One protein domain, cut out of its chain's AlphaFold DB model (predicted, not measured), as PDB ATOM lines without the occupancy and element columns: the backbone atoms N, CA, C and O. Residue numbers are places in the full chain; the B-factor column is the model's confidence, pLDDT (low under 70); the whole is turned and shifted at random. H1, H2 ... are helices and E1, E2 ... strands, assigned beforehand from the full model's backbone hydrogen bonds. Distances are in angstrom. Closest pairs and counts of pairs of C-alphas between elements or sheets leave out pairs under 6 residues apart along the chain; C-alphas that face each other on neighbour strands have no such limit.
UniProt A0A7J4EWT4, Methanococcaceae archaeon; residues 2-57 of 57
ATOM      1  N   GLY A   2      63.884  42.337   9.610       75.94
ATOM      2  CA  GLY A   2      63.158  41.902   8.422       75.94
ATOM      3  C   GLY A   2      61.672  41.894   8.707       75.94
ATOM      4  O   GLY A   2      61.269  41.517   9.803       75.94
ATOM      5  N   ILE A   3      60.896  42.340   7.728       87.94
ATOM      6  CA  ILE A   3      59.462  42.083   7.670       87.94
ATOM      7  C   ILE A   3      59.324  40.615   7.271       87.94
ATOM      8  O   ILE A   3      59.921  40.180   6.283       87.94
ATOM      9  N   LYS A   4      58.591  39.840   8.058       93.00
ATOM     10  CA  LYS A   4      58.366  38.420   7.813       93.00
ATOM     11  C   LYS A   4      56.923  38.223   7.384       93.00
ATOM     12  O   LYS A   4      56.008  38.510   8.143       93.00
ATOM     13  N   CYS A   5      56.721  37.699   6.181       94.25
ATOM     14  CA  CYS A   5      55.400  37.264   5.751       94.25
ATOM     15  C   CYS A   5      55.015  35.985   6.510       94.25
ATOM     16  O   CYS A   5      55.737  34.987   6.462       94.25
ATOM     17  N   ILE A   6      53.913  36.047   7.251       95.81
ATOM     18  CA  ILE A   6      53.365  34.945   8.047       95.81
ATOM     19  C   ILE A   6      52.330  34.174   7.236       95.81
ATOM     20  O   ILE A   6      52.322  32.945   7.275       95.81
ATOM     21  N   ASN A   7      51.463  34.883   6.514       96.31
ATOM     22  CA  ASN A   7      50.412  34.272   5.714       96.31
ATOM     23  C   ASN A   7      50.019  35.156   4.525       96.31
ATOM     24  O   ASN A   7      50.156  36.378   4.589       96.31
ATOM     25  N   ILE A   8      49.504  34.530   3.467       97.25
ATOM     26  CA  ILE A   8      48.926  35.198   2.298       97.25
ATOM     27  C   ILE A   8      47.603  34.509   1.980       97.25
ATOM     28  O   ILE A   8      47.563  33.290   1.810       97.25
ATOM     29  N   LEU A   9      46.535  35.291   1.900       97.50
ATOM     30  CA  LEU A   9      45.213  34.839   1.488       97.50
ATOM     31  C   LEU A   9      44.766  35.655   0.279       97.50
ATOM     32  O   LEU A   9      44.940  36.869   0.248       97.50
ATOM     33  N   GLU A  10      44.187  34.981  -0.707       96.88
ATOM     34  CA  GLU A  10      43.604  35.611  -1.888       96.88
ATOM     35  C   GLU A  10      42.083  35.469  -1.847       96.88
ATOM     36  O   GLU A  10      41.553  34.383  -1.599       96.88
ATOM     37  N   GLU A  11      41.376  36.566  -2.095       97.06
ATOM     38  CA  GLU A  11      39.919  36.580  -2.168       97.06
ATOM     39  C   GLU A  11      39.463  37.231  -3.479       97.06
ATOM     40  O   GLU A  11      39.881  38.348  -3.800       97.06
ATOM     41  N   PRO A  12      38.610  36.563  -4.274       97.06
ATOM     42  CA  PRO A  12      38.076  37.161  -5.489       97.06
ATOM     43  C   PRO A  12      37.103  38.296  -5.139       97.06
ATOM     44  O   PRO A  12      36.158  38.086  -4.380       97.06
ATOM     45  N   LEU A  13      37.286  39.476  -5.742       91.88
ATOM     46  CA  LEU A  13      36.334  40.585  -5.619       91.88
ATOM     47  C   LEU A  13      35.278  40.517  -6.725       91.88
ATOM     48  O   LEU A  13      34.122  40.174  -6.489       91.88
ATOM     49  N   ALA A  14      35.672  40.883  -7.945       95.12
ATOM     50  CA  ALA A  14      34.822  40.930  -9.130       95.12
ATOM     51  C   ALA A  14      35.679  41.225 -10.366       95.12
ATOM     52  O   ALA A  14      36.780  41.747 -10.244       95.12
ATOM     53  N   PHE A  15      35.167  40.940 -11.567       94.69
ATOM     54  CA  PHE A  15      35.817  41.320 -12.835       94.69
ATOM     55  C   PHE A  15      37.281  40.858 -12.978       94.69
ATOM     56  O   PHE A  15      38.074  41.506 -13.651       94.69
ATOM     57  N   GLY A  16      37.639  39.731 -12.355       92.62
ATOM     58  CA  GLY A  16      39.014  39.223 -12.352       92.62
ATOM     59  C   GLY A  16      39.964  39.958 -11.402       92.62
ATOM     60  O   GLY A  16      41.149  39.648 -11.409       92.62
ATOM     61  N   LEU A  17      39.462  40.891 -10.587       95.56
ATOM     62  CA  LEU A  17      40.201  41.514  -9.494       95.56
ATOM     63  C   LEU A  17      40.206  40.604  -8.267       95.56
ATOM     64  O   LEU A  17      39.192  39.981  -7.927       95.56
ATOM     65  N   TYR A  18      41.343  40.597  -7.584       96.94
ATOM     66  CA  TYR A  18      41.574  39.845  -6.361       96.94
ATOM     67  C   TYR A  18      42.065  40.795  -5.273       96.94
ATOM     68  O   TYR A  18      42.873  41.682  -5.546       96.94
ATOM     69  N   ALA A  19      41.589  40.596  -4.047       97.06
ATOM     70  CA  ALA A  19      42.218  41.152  -2.859       97.06
ATOM     71  C   ALA A  19      43.245  40.158  -2.334       97.06
ATOM     72  O   ALA A  19      42.971  38.960  -2.235       97.06
ATOM     73  N   ILE A  20      44.417  40.674  -1.977       97.19
ATOM     74  CA  ILE A  20      45.484  39.896  -1.361       97.19
ATOM     75  C   ILE A  20      45.652  40.384   0.074       97.19
ATOM     76  O   ILE A  20      46.093  41.507   0.313       97.19
ATOM     77  N   TYR A  21      45.312  39.530   1.031       96.94
ATOM     78  CA  TYR A  21      45.528  39.772   2.450       96.94
ATOM     79  C   TYR A  21      46.873  39.185   2.857       96.94
ATOM     80  O   TYR A  21      47.062  37.966   2.860       96.94
ATOM     81  N   VAL A  22      47.813  40.057   3.211       95.94
ATOM     82  CA  VAL A  22      49.153  39.670   3.659       95.94
ATOM     83  C   VAL A  22      49.252  39.895   5.160       95.94
ATOM     84  O   VAL A  22      49.152  41.024   5.634       95.94
ATOM     85  N   LEU A  23      49.487  38.825   5.914       95.50
ATOM     86  CA  LEU A  23      49.811  38.916   7.332       95.50
ATOM     87  C   LEU A  23      51.327  39.000   7.486       95.50
ATOM     88  O   LEU A  23      52.046  38.094   7.059       95.50
ATOM     89  N   VAL A  24      51.809  40.063   8.125       94.25
ATOM     90  CA  VAL A  24      53.237  40.296   8.347       94.25
ATOM     91  C   VAL A  24      53.561  40.442   9.829       94.25
ATOM     92  O   VAL A  24      52.802  41.019  10.598       94.25
ATOM     93  N   GLU A  25      54.722  39.928  10.218       93.19
ATOM     94  CA  GLU A  25      55.356  40.162  11.511       93.19
ATOM     95  C   GLU A  25      56.557  41.078  11.286       93.19
ATOM     96  O   GLU A  25      57.420  40.806  10.443       93.19
ATOM     97  N   MET A  26      56.615  42.183  12.021       90.50
ATOM     98  CA  MET A  26      57.710  43.140  11.926       90.50
ATOM     99  C   MET A  26      57.994  43.789  13.277       90.50
ATOM    100  O   MET A  26      57.127  43.890  14.136       90.50
ATOM    101  N   GLU A  27      59.238  44.224  13.458       89.31
ATOM    102  CA  GLU A  27      59.635  45.036  14.610       89.31
ATOM    103  C   GLU A  27      58.970  46.416  14.535       89.31
ATOM    104  O   GLU A  27      58.959  47.030  13.464       89.31
ATOM    105  N   GLU A  28      58.503  46.938  15.674       83.38
ATOM    106  CA  GLU A  28      58.057  48.329  15.770       83.38
ATOM    107  C   GLU A  28      59.210  49.279  15.445       83.38
ATOM    108  O   GLU A  28      60.288  49.233  16.048       83.38
ATOM    109  N   LYS A  29      58.981  50.143  14.457       83.62
ATOM    110  CA  LYS A  29      59.942  51.134  13.981       83.62
ATOM    111  C   LYS A  29      59.229  52.428  13.651       83.62
ATOM    112  O   LYS A  29      58.020  52.455  13.433       83.62
ATOM    113  N   GLU A  30      60.006  53.501  13.599       80.62
ATOM    114  CA  GLU A  30      59.533  54.786  13.101       80.62
ATOM    115  C   GLU A  30      58.960  54.624  11.683       80.62
ATOM    116  O   GLU A  30      59.572  53.973  10.834       80.62
ATOM    117  N   GLY A  31      57.759  55.162  11.458       82.19
ATOM    118  CA  GLY A  31      56.991  54.974  10.223       82.19
ATOM    119  C   GLY A  31      56.113  53.715  10.188       82.19
ATOM    120  O   GLY A  31      55.308  53.583   9.278       82.19
ATOM    121  N   GLY A  32      56.212  52.805  11.165       87.81
ATOM    122  CA  GLY A  32      55.318  51.647  11.279       87.81
ATOM    123  C   GLY A  32      55.232  50.828   9.986       87.81
ATOM    124  O   GLY A  32      56.245  50.321   9.499       87.81
ATOM    125  N   THR A  33      54.023  50.708   9.436       92.00
ATOM    126  CA  THR A  33      53.725  49.992   8.185       92.00
ATOM    127  C   THR A  33      53.935  50.832   6.923       92.00
ATOM    128  O   THR A  33      54.055  50.253   5.844       92.00
ATOM    129  N   GLU A  34      54.069  52.158   7.031       92.00
ATOM    130  CA  GLU A  34      54.122  53.071   5.878       92.00
ATOM    131  C   GLU A  34      55.196  52.695   4.839       92.00
ATOM    132  O   GLU A  34      54.904  52.737   3.640       92.00
ATOM    133  N   PRO A  35      56.431  52.292   5.223       91.62
ATOM    134  CA  PRO A  35      57.432  51.885   4.243       91.62
ATOM    135  C   PRO A  35      56.997  50.653   3.446       91.62
ATOM    136  O   PRO A  35      57.246  50.588   2.247       91.62
ATOM    137  N   LEU A  36      56.335  49.689   4.091       92.12
ATOM    138  CA  LEU A  36      55.852  48.478   3.430       92.12
ATOM    139  C   LEU A  36      54.714  48.803   2.463       92.12
ATOM    140  O   LEU A  36      54.730  48.339   1.327       92.12
ATOM    141  N   GLU A  37      53.757  49.618   2.899       93.62
ATOM    142  CA  GLU A  37      52.629  50.049   2.072       93.62
ATOM    143  C   GLU A  37      53.111  50.774   0.816       93.62
ATOM    144  O   GLU A  37      52.651  50.485  -0.288       93.62
ATOM    145  N   LYS A  38      54.105  51.656   0.964       94.00
ATOM    146  CA  LYS A  38      54.696  52.385  -0.156       94.00
ATOM    147  C   LYS A  38      55.358  51.454  -1.169       94.00
ATOM    148  O   LYS A  38      55.125  51.610  -2.365       94.00
ATOM    149  N   GLU A  39      56.149  50.489  -0.711       93.75
ATOM    150  CA  GLU A  39      56.788  49.513  -1.600       93.75
ATOM    151  C   GLU A  39      55.744  48.641  -2.314       93.75
ATOM    152  O   GLU A  39      55.827  48.464  -3.528       93.75
ATOM    153  N   LEU A  40      54.708  48.175  -1.607       94.75
ATOM    154  CA  LEU A  40      53.617  47.398  -2.206       94.75
ATOM    155  C   LEU A  40      52.822  48.214  -3.235       94.75
ATOM    156  O   LEU A  40      52.541  47.714  -4.319       94.75
ATOM    157  N   SER A  41      52.526  49.481  -2.937       96.12
ATOM    158  CA  SER A  41      51.812  50.389  -3.849       96.12
ATOM    159  C   SER A  41      52.621  50.784  -5.091       96.12
ATOM    160  O   SER A  41      52.076  51.362  -6.024       96.12
ATOM    161  N   SER A  42      53.930  50.506  -5.105       96.75
ATOM    162  CA  SER A  42      54.799  50.780  -6.255       96.75
ATOM    163  C   SER A  42      54.793  49.670  -7.312       96.75
ATOM    164  O   SER A  42      55.361  49.849  -8.391       96.75
ATOM    165  N   LEU A  43      54.173  48.526  -7.008       96.50
ATOM    166  CA  LEU A  43      54.036  47.406  -7.933       96.50
ATOM    167  C   LEU A  43      53.003  47.739  -9.019       96.50
ATOM    168  O   LEU A  43      51.915  48.213  -8.714       96.50
ATOM    169  N   GLU A  44      53.334  47.451 -10.280       96.31
ATOM    170  CA  GLU A  44      52.505  47.798 -11.450       96.31
ATOM    171  C   GLU A  44      51.087  47.207 -11.387       96.31
ATOM    172  O   GLU A  44      50.128  47.859 -11.791       96.31
ATOM    173  N   ASP A  45      50.952  46.000 -10.832       95.25
ATOM    174  CA  ASP A  45      49.682  45.270 -10.747       95.25
ATOM    175  C   ASP A  45      48.901  45.542  -9.444       95.25
ATOM    176  O   ASP A  45      47.918  44.856  -9.151       95.25
ATOM    177  N   VAL A  46      49.334  46.512  -8.632       96.12
ATOM    178  CA  VAL A  46      48.684  46.874  -7.365       96.12
ATOM    179  C   VAL A  46      48.005  48.230  -7.503       96.12
ATOM    180  O   VAL A  46      48.657  49.264  -7.587       96.12
ATOM    181  N   GLU A  47      46.674  48.227  -7.471       95.25
ATOM    182  CA  GLU A  47      45.879  49.461  -7.527       95.25
ATOM    183  C   GLU A  47      45.912  50.229  -6.194       95.25
ATOM    184  O   GLU A  47      46.017  51.455  -6.167       95.25
ATOM    185  N   SER A  48      45.807  49.519  -5.068       94.94
ATOM    186  CA  SER A  48      45.793  50.124  -3.738       94.94
ATOM    187  C   SER A  48      46.304  49.169  -2.662       94.94
ATOM    188  O   SER A  48      46.262  47.947  -2.804       94.94
ATOM    189  N   VAL A  49      46.785  49.753  -1.562       96.94
ATOM    190  CA  VAL A  49      47.227  49.044  -0.358       96.94
ATOM    191  C   VAL A  49      46.577  49.716   0.843       96.94
ATOM    192  O   VAL A  49      46.544  50.943   0.916       96.94
ATOM    193  N   GLU A  50      46.049  48.918   1.766       95.62
ATOM    194  CA  GLU A  50      45.402  49.399   2.985       95.62
ATOM    195  C   GLU A  50      45.737  48.470   4.153       95.62
ATOM    196  O   GLU A  50      45.727  47.243   4.020       95.62
ATOM    197  N   VAL A  51      46.020  49.056   5.316       94.88
ATOM    198  CA  VAL A  51      46.181  48.308   6.564       94.88
ATOM    199  C   VAL A  51      44.808  48.054   7.169       94.88
ATOM    200  O   VAL A  51      44.156  48.966   7.672       94.88
ATOM    201  N   VAL A  52      44.382  46.792   7.141       95.44
ATOM    202  CA  VAL A  52      43.059  46.378   7.637       95.44
ATOM    203  C   VAL A  52      43.061  45.961   9.109       95.44
ATOM    204  O   VAL A  52      42.039  46.074   9.782       95.44
ATOM    205  N   GLU A  53      44.199  45.490   9.629       93.06
ATOM    206  CA  GLU A  53      44.346  45.057  11.018       93.06
ATOM    207  C   GLU A  53      45.796  45.234  11.490       93.06
ATOM    208  O   GLU A  53      46.740  44.954  10.751       93.06
ATOM    209  N   VAL A  54      45.964  45.663  12.743       92.44
ATOM    210  CA  VAL A  54      47.244  45.646  13.458       92.44
ATOM    211  C   VAL A  54      47.001  45.065  14.844       92.44
ATOM    212  O   VAL A  54      46.138  45.542  15.579       92.44
ATOM    213  N   SER A  55      47.793  44.059  15.202       90.62
ATOM    214  CA  SER A  55      47.708  43.362  16.483       90.62
ATOM    215  C   SER A  55      49.102  43.238  17.094       90.62
ATOM    216  O   SER A  55      50.087  43.047  16.380       90.62
ATOM    217  N   LEU A  56      49.191  43.359  18.420       85.50
ATOM    218  CA  LEU A  56      50.423  43.095  19.165       85.50
ATOM    219  C   LEU A  56      50.507  41.593  19.455       85.50
ATOM    220  O   LEU A  56      49.531  41.009  19.930       85.50
ATOM    221  N   ALA A  57      51.655  40.990  19.144       67.00
ATOM    222  CA  ALA A  57      51.949  39.586  19.433       67.00
ATOM    223  C   ALA A  57      52.350  39.368  20.901       67.00
ATOM    224  O   ALA A  57      53.018  40.259  21.476       67.00
TER     225      ALA A  57
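This is residues 2 to 57 of the 57 residues of a protein of Methanococcaceae archaeon (UniProt A0A7J4EWT4). A long two-stranded hairpin, E1 and E2, has a short helix, H1, set off to one side, and residues 42 to 57, with no named element, turn back toward the hairpin's open end. The printed part has 56 residues, ordered E1, E2, H1, with an antiparallel sheet, E1 - E2, and a mixed class of helices and strands. It is elongated, 37 by 22 by 16 A, and only just loose, close to compact, with a radius of gyration of the C-alphas of 12.3 A.

E1, residues 4 to 14, bends by 55 degrees at residue 7. E2, residues 17 to 25, forms a hairpin with E1 through a tight link, at 162 degrees between directions; N 9 and O 21 are 2.9 A apart and N 19 and O 11 2.8 A, within hydrogen-bond range. H1, residues 34 to 41, is apart from E1, and in H1 every O i to N i+4 pair is within hydrogen-bond range.

E1 runs 29.1 A from C-alpha 4 at (58.366, 38.420, 7.813). E2 spans 25.9 A. H1 spans 10.4 A, ending with C-alpha 41 at (51.812, 50.389, -3.849).

The farthest C-alphas, of Phe 15 and Glu 30, are 37.6 A apart. The printed part has no cut, and no link is long. Residue 57, the chain's last, is under pLDDT 70.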